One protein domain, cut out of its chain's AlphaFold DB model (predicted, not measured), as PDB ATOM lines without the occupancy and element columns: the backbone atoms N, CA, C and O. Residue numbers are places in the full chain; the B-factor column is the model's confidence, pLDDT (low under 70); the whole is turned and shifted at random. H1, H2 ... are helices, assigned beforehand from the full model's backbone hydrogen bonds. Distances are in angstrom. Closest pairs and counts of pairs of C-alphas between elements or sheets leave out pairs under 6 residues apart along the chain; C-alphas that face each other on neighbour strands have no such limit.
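This is residues 103 to 191 of the 267 residues of an uncharacterized protein of Hirundo rustica rustica (UniProt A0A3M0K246). The long helix H2 is the beam of an open frame: H3 crosses it near one end, H4 meets H3 near its last residues, and H1 hangs off the beam's other end, touching no helix. The 89 printed residues hold four named helices, H1 to H4 in chain order, and no named strand: all helix. The whole is only just extended, close to loose, with a radius of gyration of the C-alphas of 18.3 A and spans of 53 by 35 by 25 A.

Start at H2, residues 124 to 151; its residues 140 to 149 alone touch H3, residues 157 to 171, opposite ways at a steep tilt of 67 degrees. Their closest C-alphas, of Ile 144 and Ala 164, are 5.8 A apart. Residues 168 to 170 of H3 alone touch H4, residues 181 to 191, the same way at a steep tilt of 45 degrees; the closest C-alphas are Asn 169 and His 181, 5.1 A. H1, residues 106 to 118, is apart from H2, H3 and H4. Each O i to N i+4 pair is within hydrogen-bond range in H1, H2 and H3, and 5 of 7 in H4.

Find C-alpha 124 at (188.861, 250.928, 86.531); H2 runs 41.2 A to C-alpha 151 at (188.968, 239.198, 126.047). H3 spans 20.3 A, H1 18.3 A and H4 15.3 A.

The printed part has no cut and no long link. Residues 150 to 154 and 187 to 191 are among 15 under pLDDT 70.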
ATOM      1  N   PRO A 103     159.608 241.099  87.847       74.69
ATOM      2  CA  PRO A 103     160.717 241.488  86.977       74.69
ATOM      3  C   PRO A 103     160.894 243.009  86.966       74.69
ATOM      4  O   PRO A 103     159.907 243.740  86.885       74.69
ATOM      5  N   ILE A 104     162.137 243.490  87.020       77.31
ATOM      6  CA  ILE A 104     162.405 244.925  86.849       77.31
ATOM      7  C   ILE A 104     162.117 245.308  85.388       77.31
ATOM      8  O   ILE A 104     162.641 244.651  84.481       77.31
ATOM      9  N   PRO A 105     161.329 246.368  85.119       82.69
ATOM     10  CA  PRO A 105     161.084 246.837  83.761       82.69
ATOM     11  C   PRO A 105     162.389 247.108  82.997       82.69
ATOM     12  O   PRO A 105     163.321 247.729  83.508       82.69
ATOM     13  N   SER A 106     162.451 246.696  81.724       76.00
ATOM     14  CA  SER A 106     163.652 246.856  80.878       76.00
ATOM     15  C   SER A 106     164.147 248.310  80.805       76.00
ATOM     16  O   SER A 106     165.351 248.558  80.720       76.00
ATOM     17  N   HIS A 107     163.224 249.272  80.867       80.25
ATOM     18  CA  HIS A 107     163.513 250.702  80.938       80.25
ATOM     19  C   HIS A 107     164.337 251.072  82.180       80.25
ATOM     20  O   HIS A 107     165.399 251.670  82.043       80.25
ATOM     21  N   GLU A 108     163.905 250.661  83.372       76.56
ATOM     22  CA  GLU A 108     164.602 250.956  84.630       76.56
ATOM     23  C   GLU A 108     165.994 250.320  84.660       76.56
ATOM     24  O   GLU A 108     166.959 250.938  85.101       76.56
ATOM     25  N   ILE A 109     166.143 249.115  84.097       77.44
ATOM     26  CA  ILE A 109     167.456 248.475  83.944       77.44
ATOM     27  C   ILE A 109     168.368 249.320  83.038       77.44
ATOM     28  O   ILE A 109     169.565 249.448  83.309       77.44
ATOM     29  N   LYS A 110     167.837 249.906  81.955       80.56
ATOM     30  CA  LYS A 110     168.603 250.786  81.053       80.56
ATOM     31  C   LYS A 110     168.977 252.100  81.733       80.56
ATOM     32  O   LYS A 110     170.132 252.512  81.618       80.56
ATOM     33  N   GLU A 111     168.051 252.722  82.454       80.38
ATOM     34  CA  GLU A 111     168.314 253.938  83.227       80.38
ATOM     35  C   GLU A 111     169.344 253.701  84.323       80.38
ATOM     36  O   GLU A 111     170.295 254.468  84.441       80.38
ATOM     37  N   LEU A 112     169.236 252.593  85.057       78.12
ATOM     38  CA  LEU A 112     170.208 252.201  86.067       78.12
ATOM     39  C   LEU A 112     171.592 251.990  85.448       78.12
ATOM     40  O   LEU A 112     172.579 252.528  85.944       78.12
ATOM     41  N   ARG A 113     171.689 251.259  84.329       76.19
ATOM     42  CA  ARG A 113     172.967 251.091  83.610       76.19
ATOM     43  C   ARG A 113     173.539 252.430  83.161       76.19
ATOM     44  O   ARG A 113     174.752 252.619  83.238       76.19
ATOM     45  N   LYS A 114     172.694 253.344  82.682       77.50
ATOM     46  CA  LYS A 114     173.102 254.695  82.292       77.50
ATOM     47  C   LYS A 114     173.609 255.479  83.507       77.50
ATOM     48  O   LYS A 114     174.720 255.988  83.458       77.50
ATOM     49  N   ALA A 115     172.879 255.479  84.618       74.81
ATOM     50  CA  ALA A 115     173.274 256.141  85.860       74.81
ATOM     51  C   ALA A 115     174.601 255.594  86.418       74.81
ATOM     52  O   ALA A 115     175.482 256.361  86.807       74.81
ATOM     53  N   ILE A 116     174.799 254.273  86.398       71.88
ATOM     54  CA  ILE A 116     176.054 253.640  86.828       71.88
ATOM     55  C   ILE A 116     177.221 254.062  85.915       71.88
ATOM     56  O   ILE A 116     178.304 254.369  86.416       71.88
ATOM     57  N   LYS A 117     177.012 254.144  84.594       75.00
ATOM     58  CA  LYS A 117     178.032 254.631  83.649       75.00
ATOM     59  C   LYS A 117     178.360 256.111  83.867       75.00
ATOM     60  O   LYS A 117     179.536 256.459  83.967       75.00
ATOM     61  N   ASP A 118     177.340 256.952  84.001       72.12
ATOM     62  CA  ASP A 118     177.472 258.412  84.096       72.12
ATOM     63  C   ASP A 118     178.048 258.870  85.450       72.12
ATOM     64  O   ASP A 118     178.719 259.898  85.530       72.12
ATOM     65  N   SER A 119     177.841 258.081  86.511       72.38
ATOM     66  CA  SER A 119     178.373 258.339  87.860       72.38
ATOM     67  C   SER A 119     179.888 258.127  87.998       72.38
ATOM     68  O   SER A 119     180.468 258.437  89.041       72.38
ATOM     69  N   GLY A 120     180.554 257.578  86.976       68.75
ATOM     70  CA  GLY A 120     181.987 257.277  87.018       68.75
ATOM     71  C   GLY A 120     182.362 256.059  87.873       68.75
ATOM     72  O   GLY A 120     183.555 255.761  88.008       68.75
ATOM     73  N   ILE A 121     181.376 255.329  88.412       72.31
ATOM     74  CA  ILE A 121     181.552 254.093  89.199       72.31
ATOM     75  C   ILE A 121     182.157 252.968  88.340       72.31
ATOM     76  O   ILE A 121     182.946 252.168  88.837       72.31
ATOM     77  N   CYS A 122     181.889 252.950  87.030       67.19
ATOM     78  CA  CYS A 122     182.510 252.009  86.087       67.19
ATOM     79  C   CYS A 122     184.009 252.255  85.828       67.19
ATOM     80  O   CYS A 122     184.625 251.521  85.057       67.19
ATOM     81  N   SER A 123     184.618 253.295  86.408       67.19
ATOM     82  CA  SER A 123     186.042 253.564  86.199       67.19
ATOM     83  C   SER A 123     186.905 252.420  86.758       67.19
ATOM     84  O   SER A 123     186.754 252.070  87.933       67.19
ATOM     85  N   PRO A 124     187.894 251.898  86.003       71.94
ATOM     86  CA  PRO A 124     188.861 250.928  86.531       71.94
ATOM     87  C   PRO A 124     189.567 251.423  87.803       71.94
ATOM     88  O   PRO A 124     189.889 250.642  88.695       71.94
ATOM     89  N   TYR A 125     189.749 252.743  87.927       68.75
ATOM     90  CA  TYR A 125     190.316 253.371  89.120       68.75
ATOM     91  C   TYR A 125     189.385 253.309  90.329       68.75
ATOM     92  O   TYR A 125     189.866 253.149  91.449       68.75
ATOM     93  N   TYR A 126     188.072 253.405  90.116       71.44
ATOM     94  CA  TYR A 126     187.090 253.248  91.185       71.44
ATOM     95  C   TYR A 126     187.056 251.801  91.688       71.44
ATOM     96  O   TYR A 126     187.068 251.582  92.897       71.44
ATOM     97  N   LYS A 127     187.121 250.811  90.784       76.19
ATOM     98  CA  LYS A 127     187.219 249.387  91.152       76.19
ATOM     99  C   LYS A 127     188.442 249.114  92.034       76.19
ATOM    100  O   LYS A 127     188.322 248.482  93.083       76.19
ATOM    101  N   GLU A 128     189.603 249.644  91.653       77.06
ATOM    102  CA  GLU A 128     190.839 249.492  92.429       77.06
ATOM    103  C   GLU A 128     190.782 250.242  93.772       77.06
ATOM    104  O   GLU A 128     191.227 249.729  94.802       77.06
ATOM    105  N   LEU A 129     190.192 251.442  93.804       76.62
ATOM    106  CA  LEU A 129     189.951 252.190  95.041       76.62
ATOM    107  C   LEU A 129     189.042 251.409  96.003       76.62
ATOM    108  O   LEU A 129     189.360 251.290  97.190       76.62
ATOM    109  N   LEU A 130     187.943 250.854  95.492       80.25
ATOM    110  CA  LEU A 130     186.986 250.069  96.262       80.25
ATOM    111  C   LEU A 130     187.647 248.812  96.831       80.25
ATOM    112  O   LEU A 130     187.555 248.571  98.034       80.25
ATOM    113  N   LYS A 131     188.390 248.066  96.004       83.69
ATOM    114  CA  LYS A 131     189.133 246.868  96.424       83.69
ATOM    115  C   LYS A 131     190.098 247.175  97.569       83.69
ATOM    116  O   LYS A 131     190.082 246.501  98.597       83.69
ATOM    117  N   ASN A 132     190.900 248.230  97.427       78.62
ATOM    118  CA  ASN A 132     191.867 248.641  98.444       78.62
ATOM    119  C   ASN A 132     191.206 249.108  99.752       78.62
ATOM    120  O   ASN A 132     191.761 248.913 100.836       78.62
ATOM    121  N   THR A 133     190.040 249.747  99.663       84.19
ATOM    122  CA  THR A 133     189.280 250.211 100.834       84.19
ATOM    123  C   THR A 133     188.626 249.038 101.561       84.19
ATOM    124  O   THR A 133     188.707 248.937 102.789       84.19
ATOM    125  N   LEU A 134     188.039 248.107 100.805       88.12
ATOM    126  CA  LEU A 134     187.443 246.884 101.329       88.12
ATOM    127  C   LEU A 134     188.492 246.022 102.037       88.12
ATOM    128  O   LEU A 134     188.257 245.563 103.152       88.12
ATOM    129  N   GLU A 135     189.670 245.855 101.433       88.88
ATOM    130  CA  GLU A 135     190.731 245.035 102.013       88.88
ATOM    131  C   GLU A 135     191.278 245.637 103.317       88.88
ATOM    132  O   GLU A 135     191.412 244.920 104.309       88.88
ATOM    133  N   ARG A 136     191.487 246.963 103.385       84.81
ATOM    134  CA  ARG A 136     191.843 247.645 104.649       84.81
ATOM    135  C   ARG A 136     190.778 247.460 105.728       84.81
ATOM    136  O   ARG A 136     191.104 247.184 106.884       84.81
ATOM    137  N   THR A 137     189.505 247.582 105.352       87.50
ATOM    138  CA  THR A 137     188.376 247.384 106.272       87.50
ATOM    139  C   THR A 137     188.366 245.952 106.805       87.50
ATOM    140  O   THR A 137     188.266 245.733 108.012       87.50
ATOM    141  N   ARG A 138     188.560 244.965 105.923       88.94
ATOM    142  CA  ARG A 138     188.646 243.544 106.278       88.94
ATOM    143  C   ARG A 138     189.787 243.273 107.255       88.94
ATOM    144  O   ARG A 138     189.579 242.587 108.254       88.94
ATOM    145  N   GLN A 139     190.974 243.814 106.993       90.62
ATOM    146  CA  GLN A 139     192.139 243.671 107.871       90.62
ATOM    147  C   GLN A 139     191.884 244.295 109.246       90.62
ATOM    148  O   GLN A 139     192.111 243.650 110.267       90.62
ATOM    149  N   THR A 140     191.313 245.497 109.282       89.94
ATOM    150  CA  THR A 140     190.970 246.186 110.535       89.94
ATOM    151  C   THR A 140     189.942 245.395 111.346       89.94
ATOM    152  O   THR A 140     190.126 245.170 112.540       89.94
ATOM    153  N   LEU A 141     188.884 244.893 110.704       91.06
ATOM    154  CA  LEU A 141     187.879 244.063 111.369       91.06
ATOM    155  C   LEU A 141     188.467 242.746 111.881       91.06
ATOM    156  O   LEU A 141     188.105 242.313 112.974       91.06
ATOM    157  N   LYS A 142     189.399 242.124 111.148       91.25
ATOM    158  CA  LYS A 142     190.127 240.939 111.625       91.25
ATOM    159  C   LYS A 142     190.934 241.233 112.888       91.25
ATOM    160  O   LYS A 142     190.888 240.421 113.811       91.25
ATOM    161  N   LEU A 143     191.615 242.379 112.949       91.00
ATOM    162  CA  LEU A 143     192.343 242.818 114.144       91.00
ATOM    163  C   LEU A 143     191.390 243.044 115.323       91.00
ATOM    164  O   LEU A 143     191.605 242.507 116.403       91.00
ATOM    165  N   ILE A 144     190.282 243.757 115.122       89.75
ATOM    166  CA  ILE A 144     189.293 243.969 116.191       89.75
ATOM    167  C   ILE A 144     188.718 242.626 116.670       89.75
ATOM    168  O   ILE A 144     188.575 242.388 117.869       89.75
ATOM    169  N   LEU A 145     188.420 241.707 115.747       89.12
ATOM    170  CA  LEU A 145     187.895 240.385 116.078       89.12
ATOM    171  C   LEU A 145     188.903 239.507 116.822       89.12
ATOM    172  O   LEU A 145     188.476 238.746 117.694       89.12
ATOM    173  N   SER A 146     190.199 239.580 116.502       85.88
ATOM    174  CA  SER A 146     191.235 238.842 117.233       85.88
ATOM    175  C   SER A 146     191.390 239.376 118.658       85.88
ATOM    176  O   SER A 146     191.475 238.578 119.588       85.88
ATOM    177  N   GLN A 147     191.288 240.691 118.861       83.12
ATOM    178  CA  GLN A 147     191.281 241.291 120.199       83.12
ATOM    179  C   GLN A 147     190.040 240.882 121.007       83.12
ATOM    180  O   GLN A 147     190.147 240.481 122.163       83.12
ATOM    181  N   VAL A 148     188.849 240.877 120.393       76.50
ATOM    182  CA  VAL A 148     187.610 240.441 121.067       76.50
ATOM    183  C   VAL A 148     187.668 238.963 121.480       76.50
ATOM    184  O   VAL A 148     187.132 238.620 122.533       76.50
ATOM    185  N   LYS A 149     188.331 238.095 120.697       72.25
ATOM    186  CA  LYS A 149     188.565 236.688 121.078       72.25
ATOM    187  C   LYS A 149     189.408 236.568 122.348       72.25
ATOM    188  O   LYS A 149     189.082 235.743 123.191       72.25
ATOM    189  N   ARG A 150     190.453 237.395 122.487       66.38
ATOM    190  CA  ARG A 150     191.362 237.373 123.649       66.38
ATOM    191  C   ARG A 150     190.672 237.790 124.948       66.38
ATOM    192  O   ARG A 150     191.060 237.325 126.006       66.38
ATOM    193  N   VAL A 151     189.646 238.641 124.864       63.75
ATOM    194  CA  VAL A 151     188.968 239.198 126.047       63.75
ATOM    195  C   VAL A 151     187.842 238.293 126.571       63.75
ATOM    196  O   VAL A 151     187.626 238.263 127.777       63.75
ATOM    197  N   LYS A 152     187.104 237.563 125.713       59.91
ATOM    198  CA  LYS A 152     186.033 236.627 126.140       59.91
ATOM    199  C   LYS A 152     185.844 235.472 125.147       59.91
ATOM    200  O   LYS A 152     185.327 235.682 124.049       59.91
ATOM    201  N   ALA A 153     186.152 234.245 125.575       61.91
ATOM    202  CA  ALA A 153     186.012 233.028 124.767       61.91
ATOM    203  C   ALA A 153     184.550 232.571 124.528       61.91
ATOM    204  O   ALA A 153     184.300 231.819 123.596       61.91
ATOM    205  N   GLN A 154     183.574 233.064 125.307       61.81
ATOM    206  CA  GLN A 154     182.201 232.516 125.358       61.81
ATOM    207  C   GLN A 154     181.138 233.281 124.533       61.81
ATOM    208  O   GLN A 154     179.938 233.077 124.701       61.81
ATOM    209  N   ALA A 155     181.524 234.220 123.660       74.44
ATOM    210  CA  ALA A 155     180.555 234.981 122.859       74.44
ATOM    211  C   ALA A 155     180.287 234.326 121.493       74.44
ATOM    212  O   ALA A 155     181.230 234.013 120.762       74.44
ATOM    213  N   THR A 156     179.008 234.220 121.105       86.62
ATOM    214  CA  THR A 156     178.603 233.714 119.780       86.62
ATOM    215  C   THR A 156     179.272 234.504 118.640       86.62
ATOM    216  O   THR A 156     179.530 235.710 118.791       86.62
ATOM    217  N   PRO A 157     179.556 233.878 117.478       87.00
ATOM    218  CA  PRO A 157     180.202 234.548 116.344       87.00
ATOM    219  C   PRO A 157     179.513 235.856 115.922       87.00
ATOM    220  O   PRO A 157     180.181 236.860 115.671       87.00
ATOM    221  N   GLN A 158     178.181 235.882 115.936       87.12
ATOM    222  CA  GLN A 158     177.360 237.037 115.572       87.12
ATOM    223  C   GLN A 158     177.510 238.178 116.583       87.12
ATOM    224  O   GLN A 158     177.689 239.335 116.201       87.12
ATOM    225  N   LYS A 159     177.506 237.864 117.885       86.88
ATOM    226  CA  LYS A 159     177.714 238.855 118.951       86.88
ATOM    227  C   LYS A 159     179.106 239.482 118.856       86.88
ATOM    228  O   LYS A 159     179.257 240.690 119.039       86.88
ATOM    229  N   ARG A 160     180.116 238.676 118.515       87.50
ATOM    230  CA  ARG A 160     181.494 239.139 118.293       87.50
ATOM    231  C   ARG A 160     181.595 240.055 117.075       87.50
ATOM    232  O   ARG A 160     182.227 241.104 117.175       87.50
ATOM    233  N   LEU A 161     180.931 239.708 115.971       90.25
ATOM    234  CA  LEU A 161     180.882 240.550 114.776       90.25
ATOM    235  C   LEU A 161     180.171 241.882 115.037       90.25
ATOM    236  O   LEU A 161     180.724 242.929 114.717       90.25
ATOM    237  N   LYS A 162     178.998 241.864 115.683       89.31
ATOM    238  CA  LYS A 162     178.246 243.085 116.020       89.31
ATOM    239  C   LYS A 162     179.067 244.031 116.899       89.31
ATOM    240  O   LYS A 162     179.106 245.233 116.650       89.31
ATOM    241  N   LYS A 163     179.788 243.487 117.888       89.19
ATOM    242  CA  LYS A 163     180.715 244.270 118.717       89.19
ATOM    243  C   LYS A 163     181.867 244.847 117.890       89.19
ATOM    244  O   LYS A 163     182.187 246.020 118.047       89.19
ATOM    245  N   ALA A 164     182.470 244.057 117.001       90.44
ATOM    246  CA  ALA A 164     183.561 244.527 116.150       90.44
ATOM    247  C   ALA A 164     183.120 245.647 115.192       90.44
ATOM    248  O   ALA A 164     183.829 246.640 115.046       90.44
ATOM    249  N   GLN A 165     181.926 245.528 114.605       90.69
ATOM    250  CA  GLN A 165     181.325 246.573 113.772       90.69
ATOM    251  C   GLN A 165     181.059 247.853 114.566       90.69
ATOM    252  O   GLN A 165     181.339 248.941 114.074       90.69
ATOM    253  N   TYR A 166     180.561 247.736 115.802       89.94
ATOM    254  CA  TYR A 166     180.357 248.893 116.670       89.94
ATOM    255  C   TYR A 166     181.675 249.624 116.955       89.94
ATOM    256  O   TYR A 166     181.770 250.830 116.744       89.94
ATOM    257  N   VAL A 167     182.721 248.890 117.347       90.75
ATOM    258  CA  VAL A 167     184.053 249.472 117.580       90.75
ATOM    259  C   VAL A 167     184.570 250.159 116.313       90.75
ATOM    260  O   VAL A 167     184.973 251.316 116.372       90.75
ATOM    261  N   TYR A 168     184.499 249.490 115.160       90.25
ATOM    262  CA  TYR A 168     184.964 250.044 113.887       90.25
ATOM    263  C   TYR A 168     184.221 251.331 113.482       90.25
ATOM    264  O   TYR A 168     184.851 252.305 113.067       90.25
ATOM    265  N   ASN A 169     182.892 251.351 113.618       91.00
ATOM    266  CA  ASN A 169     182.063 252.462 113.148       91.00
ATOM    267  C   ASN A 169     182.053 253.664 114.106       91.00
ATOM    268  O   ASN A 169     182.033 254.805 113.640       91.00
ATOM    269  N   PHE A 170     182.056 253.417 115.420       87.81
ATOM    270  CA  PHE A 170     181.785 254.441 116.436       87.81
ATOM    271  C   PHE A 170     182.996 254.821 117.286       87.81
ATOM    272  O   PHE A 170     183.055 255.953 117.751       87.81
ATOM    273  N   LEU A 171     183.943 253.902 117.501       87.44
ATOM    274  CA  LEU A 171     185.048 254.109 118.445       87.44
ATOM    275  C   LEU A 171     186.414 254.232 117.763       87.44
ATOM    276  O   LEU A 171     187.344 254.770 118.354       87.44
ATOM    277  N   ASN A 172     186.548 253.742 116.531       82.50
ATOM    278  CA  ASN A 172     187.813 253.767 115.813       82.50
ATOM    279  C   ASN A 172     188.148 255.195 115.357       82.50
ATOM    280  O   ASN A 172     187.543 255.701 114.409       82.50
ATOM    281  N   SER A 173     189.100 255.810 116.059       75.44
ATOM    282  CA  SER A 173     189.655 257.140 115.794       75.44
ATOM    283  C   SER A 173     191.172 257.077 115.951       75.44
ATOM    284  O   SER A 173     191.677 256.321 116.782       75.44
ATOM    285  N   SER A 174     191.908 257.861 115.171       72.38
ATOM    286  CA  SER A 174     193.365 257.983 115.281       72.38
ATOM    287  C   SER A 174     193.782 259.452 115.299       72.38
ATOM    288  O   SER A 174     192.977 260.333 115.011       72.38
ATOM    289  N   ALA A 175     195.049 259.733 115.609       67.56
ATOM    290  CA  ALA A 175     195.579 261.095 115.525       67.56
ATOM    291  C   ALA A 175     195.509 261.671 114.093       67.56
ATOM    292  O   ALA A 175     195.327 262.872 113.921       67.56
ATOM    293  N   GLU A 176     195.608 260.814 113.066       70.94
ATOM    294  CA  GLU A 176     195.488 261.206 111.653       70.94
ATOM    295  C   GLU A 176     194.015 261.307 111.204       70.94
ATOM    296  O   GLU A 176     193.662 262.170 110.402       70.94
ATOM    297  N   GLU A 177     193.129 260.470 111.756       73.38
ATOM    298  CA  GLU A 177     191.685 260.476 111.498       73.38
ATOM    299  C   GLU A 177     190.894 260.547 112.821       73.38
ATOM    300  O   GLU A 177     190.387 259.528 113.302       73.38
ATOM    301  N   PRO A 178     190.750 261.744 113.423       73.81
ATOM    302  CA  PRO A 178     190.166 261.896 114.760       73.81
ATOM    303  C   PRO A 178     188.646 261.698 114.795       73.81
ATOM    304  O   PRO A 178     188.063 261.565 115.866       73.81
ATOM    305  N   HIS A 179     187.988 261.686 113.631       78.44
ATOM    306  CA  HIS A 179     186.542 261.520 113.534       78.44
ATOM    307  C   HIS A 179     186.185 260.064 113.199       78.44
ATOM    308  O   HIS A 179     186.556 259.592 112.113       78.44
ATOM    309  N   PRO A 180     185.389 259.381 114.044       83.69
ATOM    310  CA  PRO A 180     184.914 258.036 113.749       83.69
ATOM    311  C   PRO A 180     184.160 257.959 112.416       83.69
ATOM    312  O   PRO A 180     183.568 258.936 111.943       83.69
ATOM    313  N   HIS A 181     184.131 256.770 111.811       82.50
ATOM    314  CA  HIS A 181     183.486 256.537 110.511       82.50
ATOM    315  C   HIS A 181     182.024 257.004 110.470       82.50
ATOM    316  O   HIS A 181     181.597 257.574 109.466       82.50
ATOM    317  N   ILE A 182     181.277 256.833 111.566       84.94
ATOM    318  CA  ILE A 182     179.882 257.273 111.658       84.94
ATOM    319  C   ILE A 182     179.731 258.794 111.512       84.94
ATOM    320  O   ILE A 182     178.838 259.269 110.811       84.94
ATOM    321  N   TYR A 183     180.650 259.564 112.098       79.38
ATOM    322  CA  TYR A 183     180.649 261.019 111.985       79.38
ATOM    323  C   TYR A 183     180.951 261.443 110.552       79.38
ATOM    324  O   TYR A 183     180.271 262.313 110.018       79.38
ATOM    325  N   ARG A 184     181.910 260.790 109.883       77.94
ATOM    326  CA  ARG A 184     182.191 261.053 108.463       77.94
ATOM    327  C   ARG A 184     180.990 260.748 107.574       77.94
ATOM    328  O   ARG A 184     180.683 261.549 106.697       77.94
ATOM    329  N   HIS A 185     180.295 259.639 107.817       81.06
ATOM    330  CA  HIS A 185     179.134 259.238 107.023       81.06
ATOM    331  C   HIS A 185     178.027 260.305 107.034       81.06
ATOM    332  O   HIS A 185     177.551 260.705 105.973       81.06
ATOM    333  N   PHE A 186     177.674 260.830 108.212       79.81
ATOM    334  CA  PHE A 186     176.576 261.795 108.345       79.81
ATOM    335  C   PHE A 186     176.985 263.264 108.196       79.81
ATOM    336  O   PHE A 186     176.156 264.087 107.815       79.81
ATOM    337  N   LEU A 187     178.237 263.632 108.482       67.69
ATOM    338  CA  LEU A 187     178.697 265.018 108.329       67.69
ATOM    339  C   LEU A 187     179.096 265.354 106.891       67.69
ATOM    340  O   LEU A 187     179.090 266.531 106.532       67.69
ATOM    341  N   ASN A 188     179.423 264.356 106.063       59.34
ATOM    342  CA  ASN A 188     179.767 264.605 104.667       59.34
ATOM    343  C   ASN A 188     178.559 265.131 103.876       59.34
ATOM    344  O   ASN A 188     178.721 266.013 103.046       59.34
ATOM    345  N   THR A 189     177.334 264.702 104.193       53.06
ATOM    346  CA  THR A 189     176.124 265.126 103.462       53.06
ATOM    347  C   THR A 189     175.770 266.602 103.660       53.06
ATOM    348  O   THR A 189     175.208 267.216 102.760       53.06
ATOM    349  N   LYS A 190     176.143 267.208 104.799       54.38
ATOM    350  CA  LYS A 190     175.873 268.628 105.105       54.38
ATOM    351  C   LYS A 190     177.013 269.576 104.701       54.38
ATOM    352  O   LYS A 190     176.827 270.789 104.728       54.38
ATOM    353  N   LYS A 191     178.196 269.044 104.356       52.06
ATOM    354  CA  LYS A 191     179.417 269.820 104.051       52.06
ATOM    355  C   LYS A 191     179.813 269.845 102.573       52.06
ATOM    356  O   LYS A 191     180.768 270.552 102.256       52.06
TER     357      LYS A 191